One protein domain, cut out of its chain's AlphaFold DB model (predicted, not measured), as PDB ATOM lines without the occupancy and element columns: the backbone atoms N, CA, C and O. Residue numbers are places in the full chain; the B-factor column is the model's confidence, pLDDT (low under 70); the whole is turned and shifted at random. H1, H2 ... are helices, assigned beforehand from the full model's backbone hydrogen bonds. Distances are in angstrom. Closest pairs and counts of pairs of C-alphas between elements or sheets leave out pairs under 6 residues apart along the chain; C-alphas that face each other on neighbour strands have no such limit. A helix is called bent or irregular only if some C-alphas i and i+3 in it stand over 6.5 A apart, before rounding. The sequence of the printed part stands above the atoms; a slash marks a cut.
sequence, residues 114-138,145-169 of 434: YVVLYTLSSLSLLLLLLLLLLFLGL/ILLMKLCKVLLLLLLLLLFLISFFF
ATOM      1  N   TYR A 114     -10.404 -33.464  18.088       56.41
ATOM      2  CA  TYR A 114      -9.270 -33.273  18.994       56.41
ATOM      3  C   TYR A 114      -8.643 -31.883  18.827       56.41
ATOM      4  O   TYR A 114      -8.322 -31.228  19.820       56.41
ATOM      5  N   VAL A 115      -8.553 -31.388  17.587       61.59
ATOM      6  CA  VAL A 115      -8.057 -30.036  17.278       61.59
ATOM      7  C   VAL A 115      -8.997 -28.959  17.832       61.59
ATOM      8  O   VAL A 115      -8.544 -27.966  18.407       61.59
ATOM      9  N   VAL A 116     -10.314 -29.167  17.748       65.81
ATOM     10  CA  VAL A 116     -11.307 -28.238  18.319       65.81
ATOM     11  C   VAL A 116     -11.232 -28.200  19.848       65.81
ATOM     12  O   VAL A 116     -11.246 -27.128  20.448       65.81
ATOM     13  N   LEU A 117     -11.080 -29.352  20.502       64.94
ATOM     14  CA  LEU A 117     -10.943 -29.406  21.960       64.94
ATOM     15  C   LEU A 117      -9.633 -28.762  22.447       64.94
ATOM     16  O   LEU A 117      -9.638 -28.078  23.471       64.94
ATOM     17  N   TYR A 118      -8.533 -28.918  21.702       69.25
ATOM     18  CA  TYR A 118      -7.236 -28.316  22.042       69.25
ATOM     19  C   TYR A 118      -7.207 -26.793  21.814       69.25
ATOM     20  O   TYR A 118      -6.580 -26.043  22.566       69.25
ATOM     21  N   THR A 119      -7.914 -26.303  20.794       69.19
ATOM     22  CA  THR A 119      -8.055 -24.857  20.541       69.19
ATOM     23  C   THR A 119      -8.962 -24.189  21.575       69.19
ATOM     24  O   THR A 119      -8.642 -23.109  22.070       69.19
ATOM     25  N   LEU A 120     -10.044 -24.850  21.994       70.62
ATOM     26  CA  LEU A 120     -10.915 -24.349  23.061       70.62
ATOM     27  C   LEU A 120     -10.230 -24.350  24.437       70.62
ATOM     28  O   LEU A 120     -10.420 -23.409  25.211       70.62
ATOM     29  N   SER A 121      -9.407 -25.359  24.743       72.94
ATOM     30  CA  SER A 121      -8.654 -25.412  26.006       72.94
ATOM     31  C   SER A 121      -7.513 -24.389  26.067       72.94
ATOM     32  O   SER A 121      -7.254 -23.809  27.120       72.94
ATOM     33  N   SER A 122      -6.863 -24.093  24.940       77.31
ATOM     34  CA  SER A 122      -5.843 -23.036  24.865       77.31
ATOM     35  C   SER A 122      -6.448 -21.627  24.938       77.31
ATOM     36  O   SER A 122      -5.892 -20.757  25.614       77.31
ATOM     37  N   LEU A 123      -7.625 -21.406  24.340       77.19
ATOM     38  CA  LEU A 123      -8.383 -20.153  24.468       77.19
ATOM     39  C   LEU A 123      -8.853 -19.892  25.908       77.19
ATOM     40  O   LEU A 123      -8.790 -18.751  26.371       77.19
ATOM     41  N   SER A 124      -9.287 -20.927  26.636       77.12
ATOM     42  CA  SER A 124      -9.731 -20.773  28.027       77.12
ATOM     43  C   SER A 124      -8.576 -20.428  28.974       77.12
ATOM     44  O   SER A 124      -8.730 -19.548  29.823       77.12
ATOM     45  N   LEU A 125      -7.395 -21.028  28.781       79.44
ATOM     46  CA  LEU A 125      -6.174 -20.678  29.519       79.44
ATOM     47  C   LEU A 125      -5.731 -19.233  29.255       79.44
ATOM     48  O   LEU A 125      -5.341 -18.526  30.187       79.44
ATOM     49  N   LEU A 126      -5.837 -18.767  28.008       79.88
ATOM     50  CA  LEU A 126      -5.468 -17.402  27.635       79.88
ATOM     51  C   LEU A 126      -6.415 -16.362  28.252       79.88
ATOM     52  O   LEU A 126      -5.958 -15.331  28.744       79.88
ATOM     53  N   LEU A 127      -7.718 -16.656  28.302       79.12
ATOM     54  CA  LEU A 127      -8.708 -15.813  28.981       79.12
ATOM     55  C   LEU A 127      -8.435 -15.723  30.492       79.12
ATOM     56  O   LEU A 127      -8.540 -14.647  31.086       79.12
ATOM     57  N   LEU A 128      -8.050 -16.842  31.108       78.38
ATOM     58  CA  LEU A 128      -7.766 -16.919  32.540       78.38
ATOM     59  C   LEU A 128      -6.487 -16.148  32.903       78.38
ATOM     60  O   LEU A 128      -6.481 -15.411  33.888       78.38
ATOM     61  N   LEU A 129      -5.447 -16.217  32.062       81.44
ATOM     62  CA  LEU A 129      -4.237 -15.392  32.180       81.44
ATOM     63  C   LEU A 129      -4.560 -13.889  32.081       81.44
ATOM     64  O   LEU A 129      -4.026 -13.082  32.840       81.44
ATOM     65  N   LEU A 130      -5.459 -13.513  31.168       75.88
ATOM     66  CA  LEU A 130      -5.873 -12.125  30.931       75.88
ATOM     67  C   LEU A 130      -6.636 -11.549  32.131       75.88
ATOM     68  O   LEU A 130      -6.374 -10.423  32.557       75.88
ATOM     69  N   LEU A 131      -7.521 -12.352  32.727       77.50
ATOM     70  CA  LEU A 131      -8.192 -12.020  33.984       77.50
ATOM     71  C   LEU A 131      -7.187 -11.878  35.134       77.50
ATOM     72  O   LEU A 131      -7.269 -10.916  35.895       77.50
ATOM     73  N   LEU A 132      -6.195 -12.766  35.230       78.38
ATOM     74  CA  LEU A 132      -5.163 -12.717  36.273       78.38
ATOM     75  C   LEU A 132      -4.284 -11.457  36.147       78.38
ATOM     76  O   LEU A 132      -4.005 -10.792  37.146       78.38
ATOM     77  N   LEU A 133      -3.931 -11.055  34.922       73.19
ATOM     78  CA  LEU A 133      -3.214  -9.802  34.646       73.19
ATOM     79  C   LEU A 133      -4.054  -8.555  34.964       73.19
ATOM     80  O   LEU A 133      -3.515  -7.576  35.486       73.19
ATOM     81  N   LEU A 134      -5.364  -8.587  34.706       70.44
ATOM     82  CA  LEU A 134      -6.289  -7.525  35.121       70.44
ATOM     83  C   LEU A 134      -6.367  -7.413  36.650       70.44
ATOM     84  O   LEU A 134      -6.308  -6.303  37.180       70.44
ATOM     85  N   PHE A 135      -6.428  -8.543  37.363       67.81
ATOM     86  CA  PHE A 135      -6.455  -8.578  38.828       67.81
ATOM     87  C   PHE A 135      -5.140  -8.096  39.461       67.81
ATOM     88  O   PHE A 135      -5.175  -7.293  40.394       67.81
ATOM     89  N   LEU A 136      -3.983  -8.495  38.923       68.06
ATOM     90  CA  LEU A 136      -2.676  -8.009  39.392       68.06
ATOM     91  C   LEU A 136      -2.456  -6.520  39.063       68.06
ATOM     92  O   LEU A 136      -1.858  -5.786  39.853       68.06
ATOM     93  N   GLY A 137      -2.983  -6.047  37.929       59.44
ATOM     94  CA  GLY A 137      -2.914  -4.646  37.503       59.44
ATOM     95  C   GLY A 137      -3.771  -3.680  38.330       59.44
ATOM     96  O   GLY A 137      -3.503  -2.478  38.336       59.44
ATOM     97  N   LEU A 138      -4.762  -4.179  39.075       55.25
ATOM     98  CA  LEU A 138      -5.616  -3.369  39.954       55.25
ATOM     99  C   LEU A 138      -4.927  -2.947  41.266       55.25
ATOM    100  O   LEU A 138      -5.438  -2.062  41.953       55.25
ATOM    101  N   ILE A 145      -4.052   3.835  33.094       67.56
ATOM    102  CA  ILE A 145      -4.218   4.346  31.723       67.56
ATOM    103  C   ILE A 145      -3.501   3.446  30.706       67.56
ATOM    104  O   ILE A 145      -4.037   3.176  29.629       67.56
ATOM    105  N   LEU A 146      -2.311   2.943  31.051       66.38
ATOM    106  CA  LEU A 146      -1.554   2.038  30.186       66.38
ATOM    107  C   LEU A 146      -2.225   0.659  30.127       66.38
ATOM    108  O   LEU A 146      -2.350   0.088  29.046       66.38
ATOM    109  N   LEU A 147      -2.745   0.180  31.262       70.25
ATOM    110  CA  LEU A 147      -3.470  -1.088  31.357       70.25
ATOM    111  C   LEU A 147      -4.748  -1.084  30.502       70.25
ATOM    112  O   LEU A 147      -5.005  -2.038  29.776       70.25
ATOM    113  N   MET A 148      -5.508   0.015  30.509       70.81
ATOM    114  CA  MET A 148      -6.719   0.163  29.689       70.81
ATOM    115  C   MET A 148      -6.412   0.188  28.184       70.81
ATOM    116  O   MET A 148      -7.168  -0.375  27.390       70.81
ATOM    117  N   LYS A 149      -5.295   0.808  27.773       74.75
ATOM    118  CA  LYS A 149      -4.843   0.789  26.371       74.75
ATOM    119  C   LYS A 149      -4.380  -0.607  25.953       74.75
ATOM    120  O   LYS A 149      -4.792  -1.081  24.897       74.75
ATOM    121  N   LEU A 150      -3.602  -1.280  26.800       76.69
ATOM    122  CA  LEU A 150      -3.134  -2.642  26.549       76.69
ATOM    123  C   LEU A 150      -4.310  -3.629  26.457       76.69
ATOM    124  O   LEU A 150      -4.351  -4.452  25.548       76.69
ATOM    125  N   CYS A 151      -5.312  -3.487  27.330       74.56
ATOM    126  CA  CYS A 151      -6.498  -4.343  27.345       74.56
ATOM    127  C   CYS A 151      -7.346  -4.189  26.072       74.56
ATOM    128  O   CYS A 151      -7.849  -5.181  25.547       74.56
ATOM    129  N   LYS A 152      -7.467  -2.967  25.530       75.88
ATOM    130  CA  LYS A 152      -8.152  -2.728  24.247       75.88
ATOM    131  C   LYS A 152      -7.417  -3.370  23.070       75.88
ATOM    132  O   LYS A 152      -8.064  -3.966  22.215       75.88
ATOM    133  N   VAL A 153      -6.085  -3.273  23.038       79.12
ATOM    134  CA  VAL A 153      -5.263  -3.897  21.986       79.12
ATOM    135  C   VAL A 153      -5.367  -5.421  22.050       79.12
ATOM    136  O   VAL A 153      -5.551  -6.069  21.023       79.12
ATOM    137  N   LEU A 154      -5.323  -5.990  23.253       78.12
ATOM    138  CA  LEU A 154      -5.411  -7.433  23.463       78.12
ATOM    139  C   LEU A 154      -6.797  -7.989  23.089       78.12
ATOM    140  O   LEU A 154      -6.889  -9.044  22.467       78.12
ATOM    141  N   LEU A 155      -7.872  -7.249  23.393       80.25
ATOM    142  CA  LEU A 155      -9.237  -7.596  22.983       80.25
ATOM    143  C   LEU A 155      -9.403  -7.564  21.455       80.25
ATOM    144  O   LEU A 155     -10.048  -8.443  20.886       80.25
ATOM    145  N   LEU A 156      -8.795  -6.579  20.788       77.94
ATOM    146  CA  LEU A 156      -8.812  -6.474  19.328       77.94
ATOM    147  C   LEU A 156      -8.083  -7.658  18.672       77.94
ATOM    148  O   LEU A 156      -8.576  -8.229  17.701       77.94
ATOM    149  N   LEU A 157      -6.938  -8.058  19.233       80.25
ATOM    150  CA  LEU A 157      -6.165  -9.222  18.789       80.25
ATOM    151  C   LEU A 157      -6.949 -10.532  18.959       80.25
ATOM    152  O   LEU A 157      -6.938 -11.370  18.059       80.25
ATOM    153  N   LEU A 158      -7.679 -10.681  20.070       80.88
ATOM    154  CA  LEU A 158      -8.547 -11.836  20.314       80.88
ATOM    155  C   LEU A 158      -9.696 -11.915  19.293       80.88
ATOM    156  O   LEU A 158      -9.970 -12.984  18.753       80.88
ATOM    157  N   LEU A 159     -10.338 -10.782  18.986       80.62
ATOM    158  CA  LEU A 159     -11.392 -10.705  17.967       80.62
ATOM    159  C   LEU A 159     -10.873 -11.053  16.566       80.62
ATOM    160  O   LEU A 159     -11.544 -11.771  15.825       80.62
ATOM    161  N   LEU A 160      -9.670 -10.589  16.216       81.69
ATOM    162  CA  LEU A 160      -9.029 -10.901  14.937       81.69
ATOM    163  C   LEU A 160      -8.707 -12.401  14.833       81.69
ATOM    164  O   LEU A 160      -8.952 -13.020  13.799       81.69
ATOM    165  N   LEU A 161      -8.235 -13.011  15.922       80.81
ATOM    166  CA  LEU A 161      -7.945 -14.443  15.975       80.81
ATOM    167  C   LEU A 161      -9.220 -15.295  15.842       80.81
ATOM    168  O   LEU A 161      -9.233 -16.260  15.079       80.81
ATOM    169  N   LEU A 162     -10.321 -14.899  16.494       78.94
ATOM    170  CA  LEU A 162     -11.631 -15.542  16.319       78.94
ATOM    171  C   LEU A 162     -12.154 -15.413  14.881       78.94
ATOM    172  O   LEU A 162     -12.685 -16.378  14.328       78.94
ATOM    173  N   PHE A 163     -11.959 -14.251  14.251       75.88
ATOM    174  CA  PHE A 163     -12.325 -14.037  12.851       75.88
ATOM    175  C   PHE A 163     -11.534 -14.961  11.912       75.88
ATOM    176  O   PHE A 163     -12.125 -15.619  11.055       75.88
ATOM    177  N   LEU A 164     -10.221 -15.104  12.119       74.19
ATOM    178  CA  LEU A 164      -9.384 -16.014  11.330       74.19
ATOM    179  C   LEU A 164      -9.780 -17.487  11.510       74.19
ATOM    180  O   LEU A 164      -9.847 -18.216  10.521       74.19
ATOM    181  N   ILE A 165     -10.110 -17.917  12.733       73.19
ATOM    182  CA  ILE A 165     -10.603 -19.282  12.992       73.19
ATOM    183  C   ILE A 165     -11.926 -19.524  12.251       73.19
ATOM    184  O   ILE A 165     -12.092 -20.567  11.618       73.19
ATOM    185  N   SER A 166     -12.845 -18.553  12.261       69.25
ATOM    186  CA  SER A 166     -14.117 -18.668  11.534       69.25
ATOM    187  C   SER A 166     -13.928 -18.752  10.013       69.25
ATOM    188  O   SER A 166     -14.617 -19.522   9.345       69.25
ATOM    189  N   PHE A 167     -12.941 -18.031   9.473       70.25
ATOM    190  CA  PHE A 167     -12.596 -18.072   8.053       70.25
ATOM    191  C   PHE A 167     -11.987 -19.424   7.655       70.25
ATOM    192  O   PHE A 167     -12.352 -19.985   6.623       70.25
ATOM    193  N   PHE A 168     -11.122 -19.993   8.501       61.84
ATOM    194  CA  PHE A 168     -10.565 -21.332   8.291       61.84
ATOM    195  C   PHE A 168     -11.619 -22.438   8.388       61.84
ATOM    196  O   PHE A 168     -11.568 -23.375   7.600       61.84
ATOM    197  N   PHE A 169     -12.613 -22.315   9.272       59.91
ATOM    198  CA  PHE A 169     -13.743 -23.252   9.316       59.91
ATOM    199  C   PHE A 169     -14.605 -23.191   8.049       59.91
ATOM    200  O   PHE A 169     -15.060 -24.224   7.561       59.91
TER     201      PHE A 169
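What this domain is: This is residues 114 to 138 and 145 to 169 of the 434 residues of the protein "Rhodanese domain-containing protein" of Trypanosoma cruzi marinkellei (UniProt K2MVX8). Two long, nearly straight helices, H1 and H2, run side by side in opposite directions, with a gap between them along most of their length. They come nearest near the end of H1 and the start of H2, where the link between them is cut out. The printed part has 50 residues, with two named helices in the order H1, H2 and no named strand; the class is all helix. It is loose, with a radius of gyration of the C-alphas of 12.8 A, and its outline is only just flat, with spans of 37 by 19 by 6 A.

Where its parts are: H1 holds residues 114 to 137 and measures 34.7 A from first to last C-alpha. It begins at C-alpha 114, at (-9.270, -33.273, 18.994), and ends at C-alpha 137, at (-2.914, -4.646, 37.503). Leu 138 follows it, and there the printed part is cut. H2 holds residues 145 to 169 and measures 36.8 A from first to last C-alpha. Its last C-alpha, that of Phe 169, is at (-13.743, -23.252, 9.316).

How they stand to each other: H1 and H2 are close but not clearly touching, with 2 pairs of C-alphas within 8 A. Their closest C-alphas are those of Gly 137 and Leu 147, 7.1 A apart. Their lines stand at a shallow tilt of 7 degrees, and they run opposite ways. From centre to centre they are 12.9 A apart. In H1 and H2 every O i to N i+4 pair is within hydrogen-bond range. Neither helix is bent.

The domain as a whole: The two C-alphas farthest apart are those of Tyr 114 and Ile 145, at 40.0 A. The first and last printed C-alphas, those of Tyr 114 and Phe 169, are 14.6 A apart. Residues 139 to 144 are not printed, and C-alphas 138 and 145 are 11.4 A apart across this cut. The mean pLDDT of the printed part is 72.9. It is under 70 in residues 114 to 119, 135 to 138, 145 to 146, 166 and 168 to 169.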